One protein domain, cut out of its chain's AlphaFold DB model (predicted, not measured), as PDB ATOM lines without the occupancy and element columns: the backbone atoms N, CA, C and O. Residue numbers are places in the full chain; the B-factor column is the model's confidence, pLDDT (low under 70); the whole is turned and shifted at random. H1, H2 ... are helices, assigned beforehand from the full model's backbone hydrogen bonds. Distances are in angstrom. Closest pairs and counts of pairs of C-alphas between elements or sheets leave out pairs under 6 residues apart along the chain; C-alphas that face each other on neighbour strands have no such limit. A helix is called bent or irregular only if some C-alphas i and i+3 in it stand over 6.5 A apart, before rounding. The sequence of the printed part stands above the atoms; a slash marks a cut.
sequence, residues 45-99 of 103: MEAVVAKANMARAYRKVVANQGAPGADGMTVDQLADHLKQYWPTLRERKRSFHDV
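AT A GLANCE: This is residues 45 to 99 of the 103 residues of an uncharacterized protein of Halomonas meridiana (UniProt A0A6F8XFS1). A long helix, H3, bent partway along into arms H3a and H3b, makes one side of a loose helical U, and the shorter row of H1 and H2 makes the other side. H2 runs beside H3a the opposite way, H1 is near H3b, and a loop joins H2 to H3a at one end, where residues 67 to 72 stick out. The printed part has 55 residues with three named helices, H1, H2 and H3 along the chain, and no named strand; the class is all helix. It is only just loose, close to compact, with a radius of gyration of the C-alphas of 12.5 A, and elongated, spanning 36 by 21 by 17 A.

HOW THE PARTS SIT: The longest helix, H3, residues 75 to 98, was assigned as one helix by its hydrogen bonds, but it is bent: C-alphas 84 and 87 are 7.7 A apart. Its arms, H3a, residues 75 to 84, and H3b, residues 87 to 98, are about perpendicular, but only just, at 73 degrees. H2, residues 51 to 64, is close to H3a but not clearly touching; their closest C-alphas, of Val 62 and Val 75, are 6.2 A apart. H2 and H3a run opposite ways at a shallow tilt of 22 degrees. H1, residues 45 to 48, is close to H3b but not clearly touching, with the closest C-alphas, of Met 45 and Arg 94, 7.3 A apart. H1 is also close to H2 but not clearly touching, the closest C-alphas being those of Ala 47 and Asn 53, at 7.2 A. H1 and H3a are apart, and so are H2 and H3b. In H2 every O i to N i+4 pair is within hydrogen-bond range, in H3a 4 of 6 and in H3b 6 of 8; H1 is too short for such a pair, and its 1 pair of O i and N i+3 is within range.

IN THESE COORDINATES: H3a measures 14.8 A from C-alpha 75 at (16.187, -18.344, -36.272) to C-alpha 84. H3b measures 17.0 A and ends at C-alpha 98, at (19.100, -14.231, -5.065); residues 85 and 86 belong to neither arm. H2 measures 20.0 A from C-alpha 51 to C-alpha 64. H1 begins at C-alpha 45, at (11.939, -11.546, -14.119), and measures 4.9 A.

THE WHOLE: The C-alphas of Gln 65 and Val 99, the two farthest apart, are 36.6 A from each other. The printed part has no cut. The link from H1 to H2, of 2 residues, is tight, and the link from H2 to H3a, of 10 residues, is short. Residues 67 to 72 stand free. The mean pLDDT of the printed part is 72.2, and 18 residues are under 70: residues 65 to 72, 74 to 76 and 93 to 99.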
ATOM      1  N   MET A  45      11.151 -10.441 -13.603       71.81
ATOM      2  CA  MET A  45      11.939 -11.546 -14.119       71.81
ATOM      3  C   MET A  45      11.082 -12.730 -14.556       71.81
ATOM      4  O   MET A  45      11.303 -13.245 -15.648       71.81
ATOM      5  N   GLU A  46      10.073 -13.130 -13.783       72.31
ATOM      6  CA  GLU A  46       9.145 -14.199 -14.171       72.31
ATOM      7  C   GLU A  46       8.326 -13.813 -15.406       72.31
ATOM      8  O   GLU A  46       8.140 -14.635 -16.303       72.31
ATOM      9  N   ALA A  47       7.909 -12.547 -15.507       75.75
ATOM     10  CA  ALA A  47       7.235 -12.014 -16.687       75.75
ATOM     11  C   ALA A  47       8.160 -11.975 -17.921       75.75
ATOM     12  O   ALA A  47       7.724 -12.274 -19.036       75.75
ATOM     13  N   VAL A  48       9.452 -11.676 -17.737       76.19
ATOM     14  CA  VAL A  48      10.464 -11.699 -18.806       76.19
ATOM     15  C   VAL A  48      10.693 -13.123 -19.320       76.19
ATOM     16  O   VAL A  48      10.706 -13.323 -20.537       76.19
ATOM     17  N   VAL A  49      10.790 -14.121 -18.434       76.75
ATOM     18  CA  VAL A  49      10.847 -15.546 -18.815       76.75
ATOM     19  C   VAL A  49       9.462 -16.189 -18.995       76.75
ATOM     20  O   VAL A  49       9.340 -17.409 -19.085       76.75
ATOM     21  N   ALA A  50       8.382 -15.417 -19.109       81.25
ATOM     22  CA  ALA A  50       7.082 -15.995 -19.423       81.25
ATOM     23  C   ALA A  50       7.068 -16.521 -20.868       81.25
ATOM     24  O   ALA A  50       7.521 -15.855 -21.804       81.25
ATOM     25  N   LYS A  51       6.464 -17.700 -21.079       78.12
ATOM     26  CA  LYS A  51       6.337 -18.339 -22.406       78.12
ATOM     27  C   LYS A  51       5.745 -17.388 -23.455       78.12
ATOM     28  O   LYS A  51       6.203 -17.356 -24.595       78.12
ATOM     29  N   ALA A  52       4.755 -16.588 -23.060       77.12
ATOM     30  CA  ALA A  52       4.108 -15.609 -23.930       77.12
ATOM     31  C   ALA A  52       5.058 -14.478 -24.367       77.12
ATOM     32  O   ALA A  52       5.035 -14.076 -25.532       77.12
ATOM     33  N   ASN A  53       5.913 -13.984 -23.465       83.12
ATOM     34  CA  ASN A  53       6.902 -12.955 -23.784       83.12
ATOM     35  C   ASN A  53       7.972 -13.498 -24.738       83.12
ATOM     36  O   ASN A  53       8.247 -12.887 -25.769       83.12
ATOM     37  N   MET A  54       8.483 -14.699 -24.467       77.50
ATOM     38  CA  MET A  54       9.474 -15.357 -25.324       77.50
ATOM     39  C   MET A  54       8.942 -15.628 -26.733       77.50
ATOM     40  O   MET A  54       9.632 -15.359 -27.708       77.50
ATOM     41  N   ALA A  55       7.690 -16.075 -26.871       79.19
ATOM     42  CA  ALA A  55       7.074 -16.272 -28.186       79.19
ATOM     43  C   ALA A  55       6.898 -14.952 -28.963       79.19
ATOM     44  O   ALA A  55       6.975 -14.924 -30.193       79.19
ATOM     45  N   ARG A  56       6.648 -13.836 -28.268       79.50
ATOM     46  CA  ARG A  56       6.609 -12.498 -28.884       79.50
ATOM     47  C   ARG A  56       8.006 -12.026 -29.280       79.50
ATOM     48  O   ARG A  56       8.155 -11.487 -30.372       79.50
ATOM     49  N   ALA A  57       9.004 -12.246 -28.428       79.56
ATOM     50  CA  ALA A  57      10.397 -11.924 -28.713       79.56
ATOM     51  C   ALA A  57      10.906 -12.715 -29.925       79.56
ATOM     52  O   ALA A  57      11.425 -12.116 -30.860       79.56
ATOM     53  N   TYR A  58      10.642 -14.023 -29.971       74.88
ATOM     54  CA  TYR A  58      10.986 -14.885 -31.100       74.88
ATOM     55  C   TYR A  58      10.385 -14.375 -32.412       74.88
ATOM     56  O   TYR A  58      11.114 -14.151 -33.370       74.88
ATOM     57  N   ARG A  59       9.079 -14.075 -32.442       76.88
ATOM     58  CA  ARG A  59       8.425 -13.520 -33.641       76.88
ATOM     59  C   ARG A  59       9.048 -12.211 -34.117       76.88
ATOM     60  O   ARG A  59       9.147 -11.997 -35.318       76.88
ATOM     61  N   LYS A  60       9.475 -11.341 -33.198       77.75
ATOM     62  CA  LYS A  60      10.177 -10.101 -33.554       77.75
ATOM     63  C   LYS A  60      11.566 -10.378 -34.127       77.75
ATOM     64  O   LYS A  60      11.925  -9.770 -35.121       77.75
ATOM     65  N   VAL A  61      12.312 -11.316 -33.545       74.81
ATOM     66  CA  VAL A  61      13.625 -11.732 -34.063       74.81
ATOM     67  C   VAL A  61      13.496 -12.330 -35.467       74.81
ATOM     68  O   VAL A  61      14.265 -11.961 -36.346       74.81
ATOM     69  N   VAL A  62      12.475 -13.163 -35.705       71.44
ATOM     70  CA  VAL A  62      12.145 -13.699 -37.039       71.44
ATOM     71  C   VAL A  62      11.825 -12.561 -38.014       71.44
ATOM     72  O   VAL A  62      12.376 -12.507 -39.107       71.44
ATOM     73  N   ALA A  63      10.953 -11.628 -37.613       70.88
ATOM     74  CA  ALA A  63      10.513 -10.520 -38.459       70.88
ATOM     75  C   ALA A  63      11.641  -9.539 -38.804       70.88
ATOM     76  O   ALA A  63      11.625  -8.951 -39.883       70.88
ATOM     77  N   ASN A  64      12.624  -9.390 -37.913       74.25
ATOM     78  CA  ASN A  64      13.768  -8.521 -38.141       74.25
ATOM     79  C   ASN A  64      14.668  -9.020 -39.282       74.25
ATOM     80  O   ASN A  64      15.419  -8.204 -39.803       74.25
ATOM     81  N   GLN A  65      14.603 -10.312 -39.664       63.72
ATOM     82  CA  GLN A  65      15.374 -10.928 -40.768       63.72
ATOM     83  C   GLN A  65      16.870 -10.544 -40.780       63.72
ATOM     84  O   GLN A  65      17.527 -10.557 -41.819       63.72
ATOM     85  N   GLY A  66      17.400 -10.149 -39.621       66.19
ATOM     86  CA  GLY A  66      18.729  -9.574 -39.494       66.19
ATOM     87  C   GLY A  66      19.806 -10.639 -39.629       66.19
ATOM     88  O   GLY A  66      19.551 -11.827 -39.422       66.19
ATOM     89  N   ALA A  67      21.024 -10.202 -39.946       59.81
ATOM     90  CA  ALA A  67      22.184 -11.081 -39.953       59.81
ATOM     91  C   ALA A  67      22.341 -11.793 -38.590       59.81
ATOM     92  O   ALA A  67      22.033 -11.193 -37.552       59.81
ATOM     93  N   PRO A  68      22.821 -13.051 -38.570       63.47
ATOM     94  CA  PRO A  68      23.106 -13.764 -37.331       63.47
ATOM     95  C   PRO A  68      24.015 -12.944 -36.408       63.47
ATOM     96  O   PRO A  68      24.946 -12.277 -36.863       63.47
ATOM     97  N   GLY A  69      23.737 -12.995 -35.104       68.50
ATOM     98  CA  GLY A  69      24.600 -12.389 -34.088       68.50
ATOM     99  C   GLY A  69      25.939 -13.122 -33.955       68.50
ATOM    100  O   GLY A  69      26.241 -14.043 -34.713       68.50
ATOM    101  N   ALA A  70      26.730 -12.760 -32.942       61.00
ATOM    102  CA  ALA A  70      28.039 -13.373 -32.682       61.00
ATOM    103  C   ALA A  70      27.990 -14.908 -32.519       61.00
ATOM    104  O   ALA A  70      28.970 -15.588 -32.810       61.00
ATOM    105  N   ASP A  71      26.838 -15.450 -32.114       64.06
ATOM    106  CA  ASP A  71      26.621 -16.887 -31.920       64.06
ATOM    107  C   ASP A  71      26.384 -17.658 -33.233       64.06
ATOM    108  O   ASP A  71      26.289 -18.884 -33.217       64.06
ATOM    109  N   GLY A  72      26.227 -16.966 -34.370       66.19
ATOM    110  CA  GLY A  72      26.035 -17.574 -35.692       66.19
ATOM    111  C   GLY A  72      24.748 -18.396 -35.871       66.19
ATOM    112  O   GLY A  72      24.549 -18.973 -36.937       66.19
ATOM    113  N   MET A  73      23.870 -18.463 -34.862       70.25
ATOM    114  CA  MET A  73      22.647 -19.273 -34.904       70.25
ATOM    115  C   MET A  73      21.585 -18.665 -35.816       70.25
ATOM    116  O   MET A  73      21.284 -17.469 -35.748       70.25
ATOM    117  N   THR A  74      20.951 -19.518 -36.616       67.69
ATOM    118  CA  THR A  74      19.766 -19.136 -37.385       67.69
ATOM    119  C   THR A  74      18.512 -19.154 -36.511       67.69
ATOM    120  O   THR A  74      18.443 -19.791 -35.457       67.69
ATOM    121  N   VAL A  75      17.479 -18.447 -36.964       66.00
ATOM    122  CA  VAL A  75      16.187 -18.344 -36.272       66.00
ATOM    123  C   VAL A  75      15.503 -19.712 -36.101       66.00
ATOM    124  O   VAL A  75      14.798 -19.928 -35.112       66.00
ATOM    125  N   ASP A  76      15.752 -20.654 -37.009       68.44
ATOM    126  CA  ASP A  76      15.247 -22.028 -36.913       68.44
ATOM    127  C   ASP A  76      15.963 -22.821 -35.807       68.44
ATOM    128  O   ASP A  76      15.321 -23.504 -35.010       68.44
ATOM    129  N   GLN A  77      17.283 -22.649 -35.676       72.94
ATOM    130  CA  GLN A  77      18.090 -23.287 -34.625       72.94
ATOM    131  C   GLN A  77      17.810 -22.702 -33.233       72.94
ATOM    132  O   GLN A  77      17.916 -23.401 -32.223       72.94
ATOM    133  N   LEU A  78      17.397 -21.433 -33.169       73.44
ATOM    134  CA  LEU A  78      17.071 -20.745 -31.922       73.44
ATOM    135  C   LEU A  78      15.903 -21.408 -31.176       73.44
ATOM    136  O   LEU A  78      15.911 -21.458 -29.946       73.44
ATOM    137  N   ALA A  79      14.900 -21.927 -31.892       72.31
ATOM    138  CA  ALA A  79      13.735 -22.546 -31.263       72.31
ATOM    139  C   ALA A  79      14.105 -23.833 -30.507       72.31
ATOM    140  O   ALA A  79      13.652 -24.038 -29.378       72.31
ATOM    141  N   ASP A  80      14.942 -24.680 -31.103       81.38
ATOM    142  CA  ASP A  80      15.368 -25.937 -30.489       81.38
ATOM    143  C   ASP A  80      16.430 -25.714 -29.410       81.38
ATOM    144  O   ASP A  80      16.345 -26.318 -28.337       81.38
ATOM    145  N   HIS A  81      17.332 -24.750 -29.616       78.69
ATOM    146  CA  HIS A  81      18.282 -24.323 -28.591       78.69
ATOM    147  C   HIS A  81      17.558 -23.799 -27.342       78.69
ATOM    148  O   HIS A  81      17.853 -24.206 -26.216       78.69
ATOM    149  N   LEU A  82      16.535 -22.955 -27.518       77.00
ATOM    150  CA  LEU A  82      15.737 -22.477 -26.395       77.00
ATOM    151  C   LEU A  82      15.052 -23.635 -25.670       77.00
ATOM    152  O   LEU A  82      15.160 -23.689 -24.454       77.00
ATOM    153  N   LYS A  83      14.415 -24.589 -26.364       77.25
ATOM    154  CA  LYS A  83      13.778 -25.748 -25.702       77.25
ATOM    155  C   LYS A  83      14.764 -26.558 -24.857       77.25
ATOM    156  O   LYS A  83      14.410 -26.956 -23.749       77.25
ATOM    157  N   GLN A  84      15.977 -26.778 -25.362       82.88
ATOM    158  CA  GLN A  84      16.994 -27.583 -24.690       82.88
ATOM    159  C   GLN A  84      17.543 -26.900 -23.429       82.88
ATOM    160  O   GLN A  84      17.672 -27.544 -22.390       82.88
ATOM    161  N   TYR A  85      17.828 -25.597 -23.494       82.06
ATOM    162  CA  TYR A  85      18.519 -24.878 -22.415       82.06
ATOM    163  C   TYR A  85      17.589 -24.049 -21.514       82.06
ATOM    164  O   TYR A  85      18.037 -23.452 -20.531       82.06
ATOM    165  N   TRP A  86      16.282 -24.027 -21.796       78.25
ATOM    166  CA  TRP A  86      15.308 -23.233 -21.045       78.25
ATOM    167  C   TRP A  86      15.268 -23.484 -19.532       78.25
ATOM    168  O   TRP A  86      15.162 -22.509 -18.780       78.25
ATOM    169  N   PRO A  87      15.323 -24.738 -19.039       79.62
ATOM    170  CA  PRO A  87      15.308 -24.997 -17.601       79.62
ATOM    171  C   PRO A  87      16.506 -24.338 -16.906       79.62
ATOM    172  O   PRO A  87      16.326 -23.579 -15.956       79.62
ATOM    173  N   THR A  88      17.701 -24.522 -17.467       80.88
ATOM    174  CA  THR A  88      18.963 -23.986 -16.945       80.88
ATOM    175  C   THR A  88      19.022 -22.459 -17.005       80.88
ATOM    176  O   THR A  88      19.484 -21.812 -16.068       80.88
ATOM    177  N   LEU A  89      18.525 -21.852 -18.089       78.31
ATOM    178  CA  LEU A  89      18.497 -20.395 -18.244       78.31
ATOM    179  C   LEU A  89      17.545 -19.726 -17.251       78.31
ATOM    180  O   LEU A  89      17.892 -18.690 -16.684       78.31
ATOM    181  N   ARG A  90      16.366 -20.315 -17.007       75.12
ATOM    182  CA  ARG A  90      15.419 -19.796 -16.009       75.12
ATOM    183  C   ARG A  90      15.990 -19.853 -14.603       75.12
ATOM    184  O   ARG A  90      15.888 -18.873 -13.873       75.12
ATOM    185  N   GLU A  91      16.614 -20.968 -14.247       75.69
ATOM    186  CA  GLU A  91      17.212 -21.146 -12.928       75.69
ATOM    187  C   GLU A  91      18.389 -20.191 -12.710       75.69
ATOM    188  O   GLU A  91      18.430 -19.483 -11.706       75.69
ATOM    189  N   ARG A  92      19.269 -20.040 -13.710       73.56
ATOM    190  CA  ARG A  92      20.356 -19.054 -13.673       73.56
ATOM    191  C   ARG A  92      19.839 -17.617 -13.553       73.56
ATOM    192  O   ARG A  92      20.408 -16.831 -12.804       73.56
ATOM    193  N   LYS A  93      18.776 -17.252 -14.277       68.06
ATOM    194  CA  LYS A  93      18.187 -15.902 -14.215       68.06
ATOM    195  C   LYS A  93      17.480 -15.627 -12.889       68.06
ATOM    196  O   LYS A  93      17.558 -14.502 -12.409       68.06
ATOM    197  N   ARG A  94      16.837 -16.636 -12.294       63.97
ATOM    198  CA  ARG A  94      16.253 -16.556 -10.949       63.97
ATOM    199  C   ARG A  94      17.346 -16.385  -9.894       63.97
ATOM    200  O   ARG A  94      17.281 -15.467  -9.090       63.97
ATOM    201  N   SER A  95      18.392 -17.204  -9.979       61.44
ATOM    202  CA  SER A  95      19.524 -17.172  -9.053       61.44
ATOM    203  C   SER A  95      20.309 -15.854  -9.127       61.44
ATOM    204  O   SER A  95      20.794 -15.379  -8.109       61.44
ATOM    205  N   PHE A  96      20.349 -15.182 -10.284       57.03
ATOM    206  CA  PHE A  96      20.982 -13.862 -10.427       57.03
ATOM    207  C   PHE A  96      20.369 -12.770  -9.521       57.03
ATOM    208  O   PHE A  96      21.059 -11.816  -9.182       57.03
ATOM    209  N   HIS A  97      19.100 -12.902  -9.116       56.84
ATOM    210  CA  HIS A  97      18.445 -11.991  -8.167       56.84
ATOM    211  C   HIS A  97      18.641 -12.413  -6.697       56.84
ATOM    212  O   HIS A  97      18.626 -11.561  -5.818       56.84
ATOM    213  N   ASP A  98      18.869 -13.701  -6.424       57.47
ATOM    214  CA  ASP A  98      19.100 -14.231  -5.065       57.47
ATOM    215  C   ASP A  98      20.544 -14.034  -4.556       57.47
ATOM    216  O   ASP A  98      20.815 -14.222  -3.374       57.47
ATOM    217  N   VAL A  99      21.493 -13.664  -5.428       52.06
ATOM    218  CA  VAL A  99      22.937 -13.594  -5.099       52.06
ATOM    219  C   VAL A  99      23.437 -12.161  -4.834       52.06
ATOM    220  O   VAL A  99      24.606 -11.966  -4.510       52.06
TER     221      VAL A  99